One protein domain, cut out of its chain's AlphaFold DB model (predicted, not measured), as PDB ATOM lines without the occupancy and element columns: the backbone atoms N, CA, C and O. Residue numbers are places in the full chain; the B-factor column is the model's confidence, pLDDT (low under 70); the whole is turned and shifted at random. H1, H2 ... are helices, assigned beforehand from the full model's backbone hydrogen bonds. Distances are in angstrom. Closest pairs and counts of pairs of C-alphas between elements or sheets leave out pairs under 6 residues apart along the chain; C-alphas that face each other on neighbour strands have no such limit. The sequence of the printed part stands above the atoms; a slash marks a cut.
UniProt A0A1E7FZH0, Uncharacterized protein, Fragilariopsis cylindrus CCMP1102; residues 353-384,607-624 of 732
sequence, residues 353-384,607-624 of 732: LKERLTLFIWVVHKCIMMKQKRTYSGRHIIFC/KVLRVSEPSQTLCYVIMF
ATOM      1  N   LEU A 353     138.370 187.862 211.580       85.62
ATOM      2  CA  LEU A 353     137.808 188.718 210.517       85.62
ATOM      3  C   LEU A 353     138.091 188.162 209.108       85.62
ATOM      4  O   LEU A 353     137.227 188.235 208.237       85.62
ATOM      5  N   LYS A 354     139.256 187.532 208.912       88.38
ATOM      6  CA  LYS A 354     139.645 186.873 207.658       88.38
ATOM      7  C   LYS A 354     138.687 185.738 207.280       88.38
ATOM      8  O   LYS A 354     138.270 185.644 206.127       88.38
ATOM      9  N   GLU A 355     138.277 184.912 208.240       86.00
ATOM     10  CA  GLU A 355     137.312 183.829 208.005       86.00
ATOM     11  C   GLU A 355     135.910 184.369 207.716       86.00
ATOM     12  O   GLU A 355     135.206 183.827 206.866       86.00
ATOM     13  N   ARG A 356     135.512 185.468 208.374       83.19
ATOM     14  CA  ARG A 356     134.241 186.150 208.077       83.19
ATOM     15  C   ARG A 356     134.225 186.713 206.660       83.19
ATOM     16  O   ARG A 356     133.234 186.535 205.961       83.19
ATOM     17  N   LEU A 357     135.319 187.342 206.226       85.56
ATOM     18  CA  LEU A 357     135.457 187.855 204.864       85.56
ATOM     19  C   LEU A 357     135.453 186.715 203.836       85.56
ATOM     20  O   LEU A 357     134.786 186.812 202.814       85.56
ATOM     21  N   THR A 358     136.137 185.607 204.128       86.94
ATOM     22  CA  THR A 358     136.174 184.433 203.240       86.94
ATOM     23  C   THR A 358     134.788 183.804 203.095       86.94
ATOM     24  O   THR A 358     134.347 183.532 201.980       86.94
ATOM     25  N   LEU A 359     134.057 183.639 204.206       84.25
ATOM     26  CA  LEU A 359     132.665 183.181 204.202       84.25
ATOM     27  C   LEU A 359     131.777 184.133 203.392       84.25
ATOM     28  O   LEU A 359     130.961 183.688 202.592       84.25
ATOM     29  N   PHE A 360     131.950 185.439 203.587       85.31
ATOM     30  CA  PHE A 360     131.200 186.462 202.875       85.31
ATOM     31  C   PHE A 360     131.428 186.396 201.359       85.31
ATOM     32  O   PHE A 360     130.464 186.312 200.601       85.31
ATOM     33  N   ILE A 361     132.690 186.358 200.920       89.50
ATOM     34  CA  ILE A 361     133.056 186.220 199.505       89.50
ATOM     35  C   ILE A 361     132.467 184.929 198.935       89.50
ATOM     36  O   ILE A 361     131.878 184.952 197.858       89.50
ATOM     37  N   TRP A 362     132.561 183.820 199.670       90.44
ATOM     38  CA  TRP A 362     132.003 182.536 199.253       90.44
ATOM     39  C   TRP A 362     130.477 182.572 199.090       90.44
ATOM     40  O   TRP A 362     129.946 182.032 198.116       90.44
ATOM     41  N   VAL A 363     129.762 183.245 199.995       87.44
ATOM     42  CA  VAL A 363     128.313 183.453 199.880       87.44
ATOM     43  C   VAL A 363     127.983 184.311 198.670       87.44
ATOM     44  O   VAL A 363     127.154 183.897 197.866       87.44
ATOM     45  N   VAL A 364     128.616 185.480 198.524       90.50
ATOM     46  CA  VAL A 364     128.377 186.390 197.391       90.50
ATOM     47  C   VAL A 364     128.587 185.644 196.082       90.50
ATOM     48  O   VAL A 364     127.729 185.646 195.203       90.50
ATOM     49  N   HIS A 365     129.688 184.907 196.004       92.06
ATOM     50  CA  HIS A 365     130.005 184.028 194.901       92.06
ATOM     51  C   HIS A 365     128.905 182.983 194.640       92.06
ATOM     52  O   HIS A 365     128.459 182.818 193.505       92.06
ATOM     53  N   LYS A 366     128.400 182.306 195.680       90.31
ATOM     54  CA  LYS A 366     127.310 181.331 195.542       90.31
ATOM     55  C   LYS A 366     126.006 181.982 195.073       90.31
ATOM     56  O   LYS A 366     125.330 181.407 194.224       90.31
ATOM     57  N   CYS A 367     125.672 183.171 195.576       90.50
ATOM     58  CA  CYS A 367     124.504 183.940 195.151       90.50
ATOM     59  C   CYS A 367     124.591 184.318 193.673       90.50
ATOM     60  O   CYS A 367     123.629 184.106 192.934       90.50
ATOM     61  N   ILE A 368     125.759 184.791 193.230       92.25
ATOM     62  CA  ILE A 368     125.997 185.113 191.824       92.25
ATOM     63  C   ILE A 368     125.835 183.860 190.962       92.25
ATOM     64  O   ILE A 368     125.088 183.889 189.989       92.25
ATOM     65  N   MET A 369     126.447 182.739 191.347       91.69
ATOM     66  CA  MET A 369     126.327 181.485 190.597       91.69
ATOM     67  C   MET A 369     124.883 180.979 190.535       91.69
ATOM     68  O   MET A 369     124.440 180.529 189.483       91.69
ATOM     69  N   MET A 370     124.120 181.085 191.625       90.12
ATOM     70  CA  MET A 370     122.697 180.723 191.641       90.12
ATOM     71  C   MET A 370     121.863 181.628 190.736       90.12
ATOM     72  O   MET A 370     120.985 181.140 190.026       90.12
ATOM     73  N   LYS A 371     122.149 182.932 190.716       90.38
ATOM     74  CA  LYS A 371     121.499 183.871 189.802       90.38
ATOM     75  C   LYS A 371     121.824 183.540 188.346       90.38
ATOM     76  O   LYS A 371     120.906 183.438 187.543       90.38
ATOM     77  N   GLN A 372     123.101 183.356 188.016       92.31
ATOM     78  CA  GLN A 372     123.534 183.023 186.658       92.31
ATOM     79  C   GLN A 372     122.912 181.698 186.205       92.31
ATOM     80  O   GLN A 372     122.306 181.631 185.138       92.31
ATOM     81  N   LYS A 373     122.930 180.679 187.075       89.56
ATOM     82  CA  LYS A 373     122.238 179.413 186.832       89.56
ATOM     83  C   LYS A 373     120.753 179.644 186.562       89.56
ATOM     84  O   LYS A 373     120.261 179.174 185.550       89.56
ATOM     85  N   ARG A 374     120.057 180.431 187.387       87.00
ATOM     86  CA  ARG A 374     118.635 180.760 187.185       87.00
ATOM     87  C   ARG A 374     118.369 181.443 185.838       87.00
ATOM     88  O   ARG A 374     117.361 181.127 185.207       87.00
ATOM     89  N   THR A 375     119.203 182.402 185.439       86.44
ATOM     90  CA  THR A 375     119.025 183.170 184.196       86.44
ATOM     91  C   THR A 375     119.277 182.302 182.965       86.44
ATOM     92  O   THR A 375     118.502 182.358 182.014       86.44
ATOM     93  N   TYR A 376     120.321 181.470 183.003       88.12
ATOM     94  CA  TYR A 376     120.813 180.737 181.835       88.12
ATOM     95  C   TYR A 376     120.449 179.248 181.816       88.12
ATOM     96  O   TYR A 376     120.778 178.569 180.849       88.12
ATOM     97  N   SER A 377     119.728 178.711 182.809       83.12
ATOM     98  CA  SER A 377     119.305 177.296 182.836       83.12
ATOM     99  C   SER A 377     118.193 176.937 181.853       83.12
ATOM    100  O   SER A 377     117.373 176.071 182.167       83.12
ATOM    101  N   GLY A 378     118.096 177.655 180.725       68.81
ATOM    102  CA  GLY A 378     117.072 177.451 179.701       68.81
ATOM    103  C   GLY A 378     115.708 177.211 180.332       68.81
ATOM    104  O   GLY A 378     115.046 176.229 179.998       68.81
ATOM    105  N   ARG A 379     115.375 178.000 181.371       65.00
ATOM    106  CA  ARG A 379     114.263 177.723 182.283       65.00
ATOM    107  C   ARG A 379     112.973 177.941 181.506       65.00
ATOM    108  O   ARG A 379     112.346 178.990 181.605       65.00
ATOM    109  N   HIS A 380     112.580 176.935 180.732       48.66
ATOM    110  CA  HIS A 380     111.238 176.810 180.219       48.66
ATOM    111  C   HIS A 380     110.369 176.560 181.437       48.66
ATOM    112  O   HIS A 380     110.245 175.460 181.971       48.66
ATOM    113  N   ILE A 381     109.791 177.649 181.920       49.34
ATOM    114  CA  ILE A 381     108.582 177.597 182.714       49.34
ATOM    115  C   ILE A 381     107.551 176.995 181.749       49.34
ATOM    116  O   ILE A 381     106.901 177.732 181.014       49.34
ATOM    117  N   ILE A 382     107.491 175.657 181.667       42.34
ATOM    118  CA  ILE A 382     106.443 174.917 180.956       42.34
ATOM    119  C   ILE A 382     105.179 175.146 181.774       42.34
ATOM    120  O   ILE A 382     104.804 174.386 182.659       42.34
ATOM    121  N   PHE A 383     104.610 176.316 181.551       42.62
ATOM    122  CA  PHE A 383     103.256 176.660 181.879       42.62
ATOM    123  C   PHE A 383     102.651 177.061 180.553       42.62
ATOM    124  O   PHE A 383     103.193 177.923 179.856       42.62
ATOM    125  N   CYS A 384     101.475 176.522 180.264       40.16
ATOM    126  CA  CYS A 384     100.547 177.018 179.254       40.16
ATOM    127  C   CYS A 384     100.028 178.436 179.602       40.16
ATOM    128  O   CYS A 384      98.869 178.766 179.376       40.16
ATOM    129  N   LYS A 607     105.723 173.482 189.539       59.44
ATOM    130  CA  LYS A 607     106.881 172.639 189.206       59.44
ATOM    131  C   LYS A 607     107.739 173.370 188.178       59.44
ATOM    132  O   LYS A 607     107.243 173.851 187.166       59.44
ATOM    133  N   VAL A 608     109.029 173.475 188.462       63.09
ATOM    134  CA  VAL A 608     110.005 174.084 187.560       63.09
ATOM    135  C   VAL A 608     110.797 172.951 186.929       63.09
ATOM    136  O   VAL A 608     111.517 172.247 187.635       63.09
ATOM    137  N   LEU A 609     110.663 172.782 185.619       71.62
ATOM    138  CA  LEU A 609     111.495 171.875 184.834       71.62
ATOM    139  C   LEU A 609     112.661 172.673 184.237       71.62
ATOM    140  O   LEU A 609     112.496 173.831 183.852       71.62
ATOM    141  N   ARG A 610     113.854 172.078 184.222       72.19
ATOM    142  CA  ARG A 610     115.045 172.654 183.585       72.19
ATOM    143  C   ARG A 610     115.398 171.791 182.394       72.19
ATOM    144  O   ARG A 610     115.545 170.586 182.556       72.19
ATOM    145  N   VAL A 611     115.503 172.417 181.228       78.19
ATOM    146  CA  VAL A 611     115.872 171.736 179.981       78.19
ATOM    147  C   VAL A 611     117.390 171.561 179.906       78.19
ATOM    148  O   VAL A 611     117.869 170.544 179.421       78.19
ATOM    149  N   SER A 612     118.152 172.512 180.454       85.06
ATOM    150  CA  SER A 612     119.611 172.449 180.525       85.06
ATOM    151  C   SER A 612     120.134 173.072 181.819       85.06
ATOM    152  O   SER A 612     119.569 174.029 182.355       85.06
ATOM    153  N   GLU A 613     121.230 172.527 182.348       86.31
ATOM    154  CA  GLU A 613     121.993 173.178 183.411       86.31
ATOM    155  C   GLU A 613     123.231 173.843 182.796       86.31
ATOM    156  O   GLU A 613     124.015 173.164 182.133       86.31
ATOM    157  N   PRO A 614     123.431 175.160 182.982       90.31
ATOM    158  CA  PRO A 614     124.588 175.839 182.433       90.31
ATOM    159  C   PRO A 614     125.830 175.388 183.203       90.31
ATOM    160  O   PRO A 614     125.810 175.292 184.436       90.31
ATOM    161  N   SER A 615     126.924 175.137 182.480       93.69
ATOM    162  CA  SER A 615     128.216 174.863 183.111       93.69
ATOM    163  C   SER A 615     128.622 176.028 184.022       93.69
ATOM    164  O   SER A 615     128.355 177.197 183.729       93.69
ATOM    165  N   GLN A 616     129.312 175.718 185.121       93.44
ATOM    166  CA  GLN A 616     129.861 176.733 186.022       93.44
ATOM    167  C   GLN A 616     130.807 177.685 185.279       93.44
ATOM    168  O   GLN A 616     130.743 178.892 185.490       93.44
ATOM    169  N   THR A 617     131.626 177.159 184.362       94.44
ATOM    170  CA  THR A 617     132.541 177.963 183.538       94.44
ATOM    171  C   THR A 617     131.787 178.983 182.691       94.44
ATOM    172  O   THR A 617     132.140 180.159 182.688       94.44
ATOM    173  N   LEU A 618     130.691 178.563 182.055       91.94
ATOM    174  CA  LEU A 618     129.827 179.436 181.263       91.94
ATOM    175  C   LEU A 618     129.194 180.539 182.126       91.94
ATOM    176  O   LEU A 618     129.174 181.695 181.711       91.94
ATOM    177  N   CYS A 619     128.766 180.224 183.352       93.81
ATOM    178  CA  CYS A 619     128.242 181.227 184.286       93.81
ATOM    179  C   CYS A 619     129.280 182.314 184.627       93.81
ATOM    180  O   CYS A 619     128.922 183.491 184.675       93.81
ATOM    181  N   TYR A 620     130.554 181.953 184.834       94.31
ATOM    182  CA  TYR A 620     131.613 182.942 185.085       94.31
ATOM    183  C   TYR A 620     131.951 183.771 183.857       94.31
ATOM    184  O   TYR A 620     132.112 184.981 183.986       94.31
ATOM    185  N   VAL A 621     132.054 183.140 182.683       94.69
ATOM    186  CA  VAL A 621     132.356 183.844 181.429       94.69
ATOM    187  C   VAL A 621     131.277 184.882 181.147       94.69
ATOM    188  O   VAL A 621     131.592 186.037 180.872       94.69
ATOM    189  N   ILE A 622     130.006 184.504 181.295       92.38
ATOM    190  CA  ILE A 622     128.891 185.425 181.088       92.38
ATOM    191  C   ILE A 622     128.870 186.525 182.149       92.38
ATOM    192  O   ILE A 622     128.726 187.690 181.801       92.38
ATOM    193  N   MET A 623     129.065 186.197 183.429       93.50
ATOM    194  CA  MET A 623     129.163 187.207 184.487       93.50
ATOM    195  C   MET A 623     130.291 188.212 184.209       93.50
ATOM    196  O   MET A 623     130.090 189.416 184.342       93.50
ATOM    197  N   PHE A 624     131.472 187.727 183.825       94.94
ATOM    198  CA  PHE A 624     132.610 188.570 183.481       94.94
ATOM    199  C   PHE A 624     132.275 189.479 182.295       94.94
ATOM    200  O   PHE A 624     132.493 190.684 182.369       94.94
TER     201      PHE A 624
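Overview. This is residues 353 to 384 and 607 to 624 of the 732 residues of an uncharacterized protein of Fragilariopsis cylindrus CCMP1102 (UniProt A0A1E7FZH0). One long helix, H1, makes most of the length, and a short helix, H2, packs crosswise on its residues 369 to 376. Residues 353 to 367 of H1 stick out free, while residues 377 to 384 and 607 to 615 are stretches with no named element. The printed part has 50 residues, all helix by class, with H1 before H2 and no named strand. It is loose, with a radius of gyration of the C-alphas of 14.0 A and spans of 50 by 23 by 12 A.

Along the chain. Find C-alpha 353 at (137.808, 188.718, 210.517); from there H1, residues 353 to 376, runs 34.3 A to C-alpha 376 at (120.813, 180.737, 181.835). H2, residues 616 to 624, runs 12.4 A and ends at C-alpha 624, (132.610, 188.570, 183.481).

Arrangement. Look at Gln 372 and Cys 619: their C-alphas, 5.6 A apart, are the closest where H1 and H2 touch. The helices' lines are about perpendicular, at 84 degrees. In H1 and H2 every O i to N i+4 pair is within hydrogen-bond range.

Size, cuts and confidence. The farthest C-alphas, those of Leu 353 and Cys 384, are 50.0 A apart. Residues 385 to 606 are not printed; C-alphas 384 and 607 are 12.6 A apart across this cut, which lies in the link from H1 to H2. Residues 378 to 384 and 607 to 608 have pLDDT under 70.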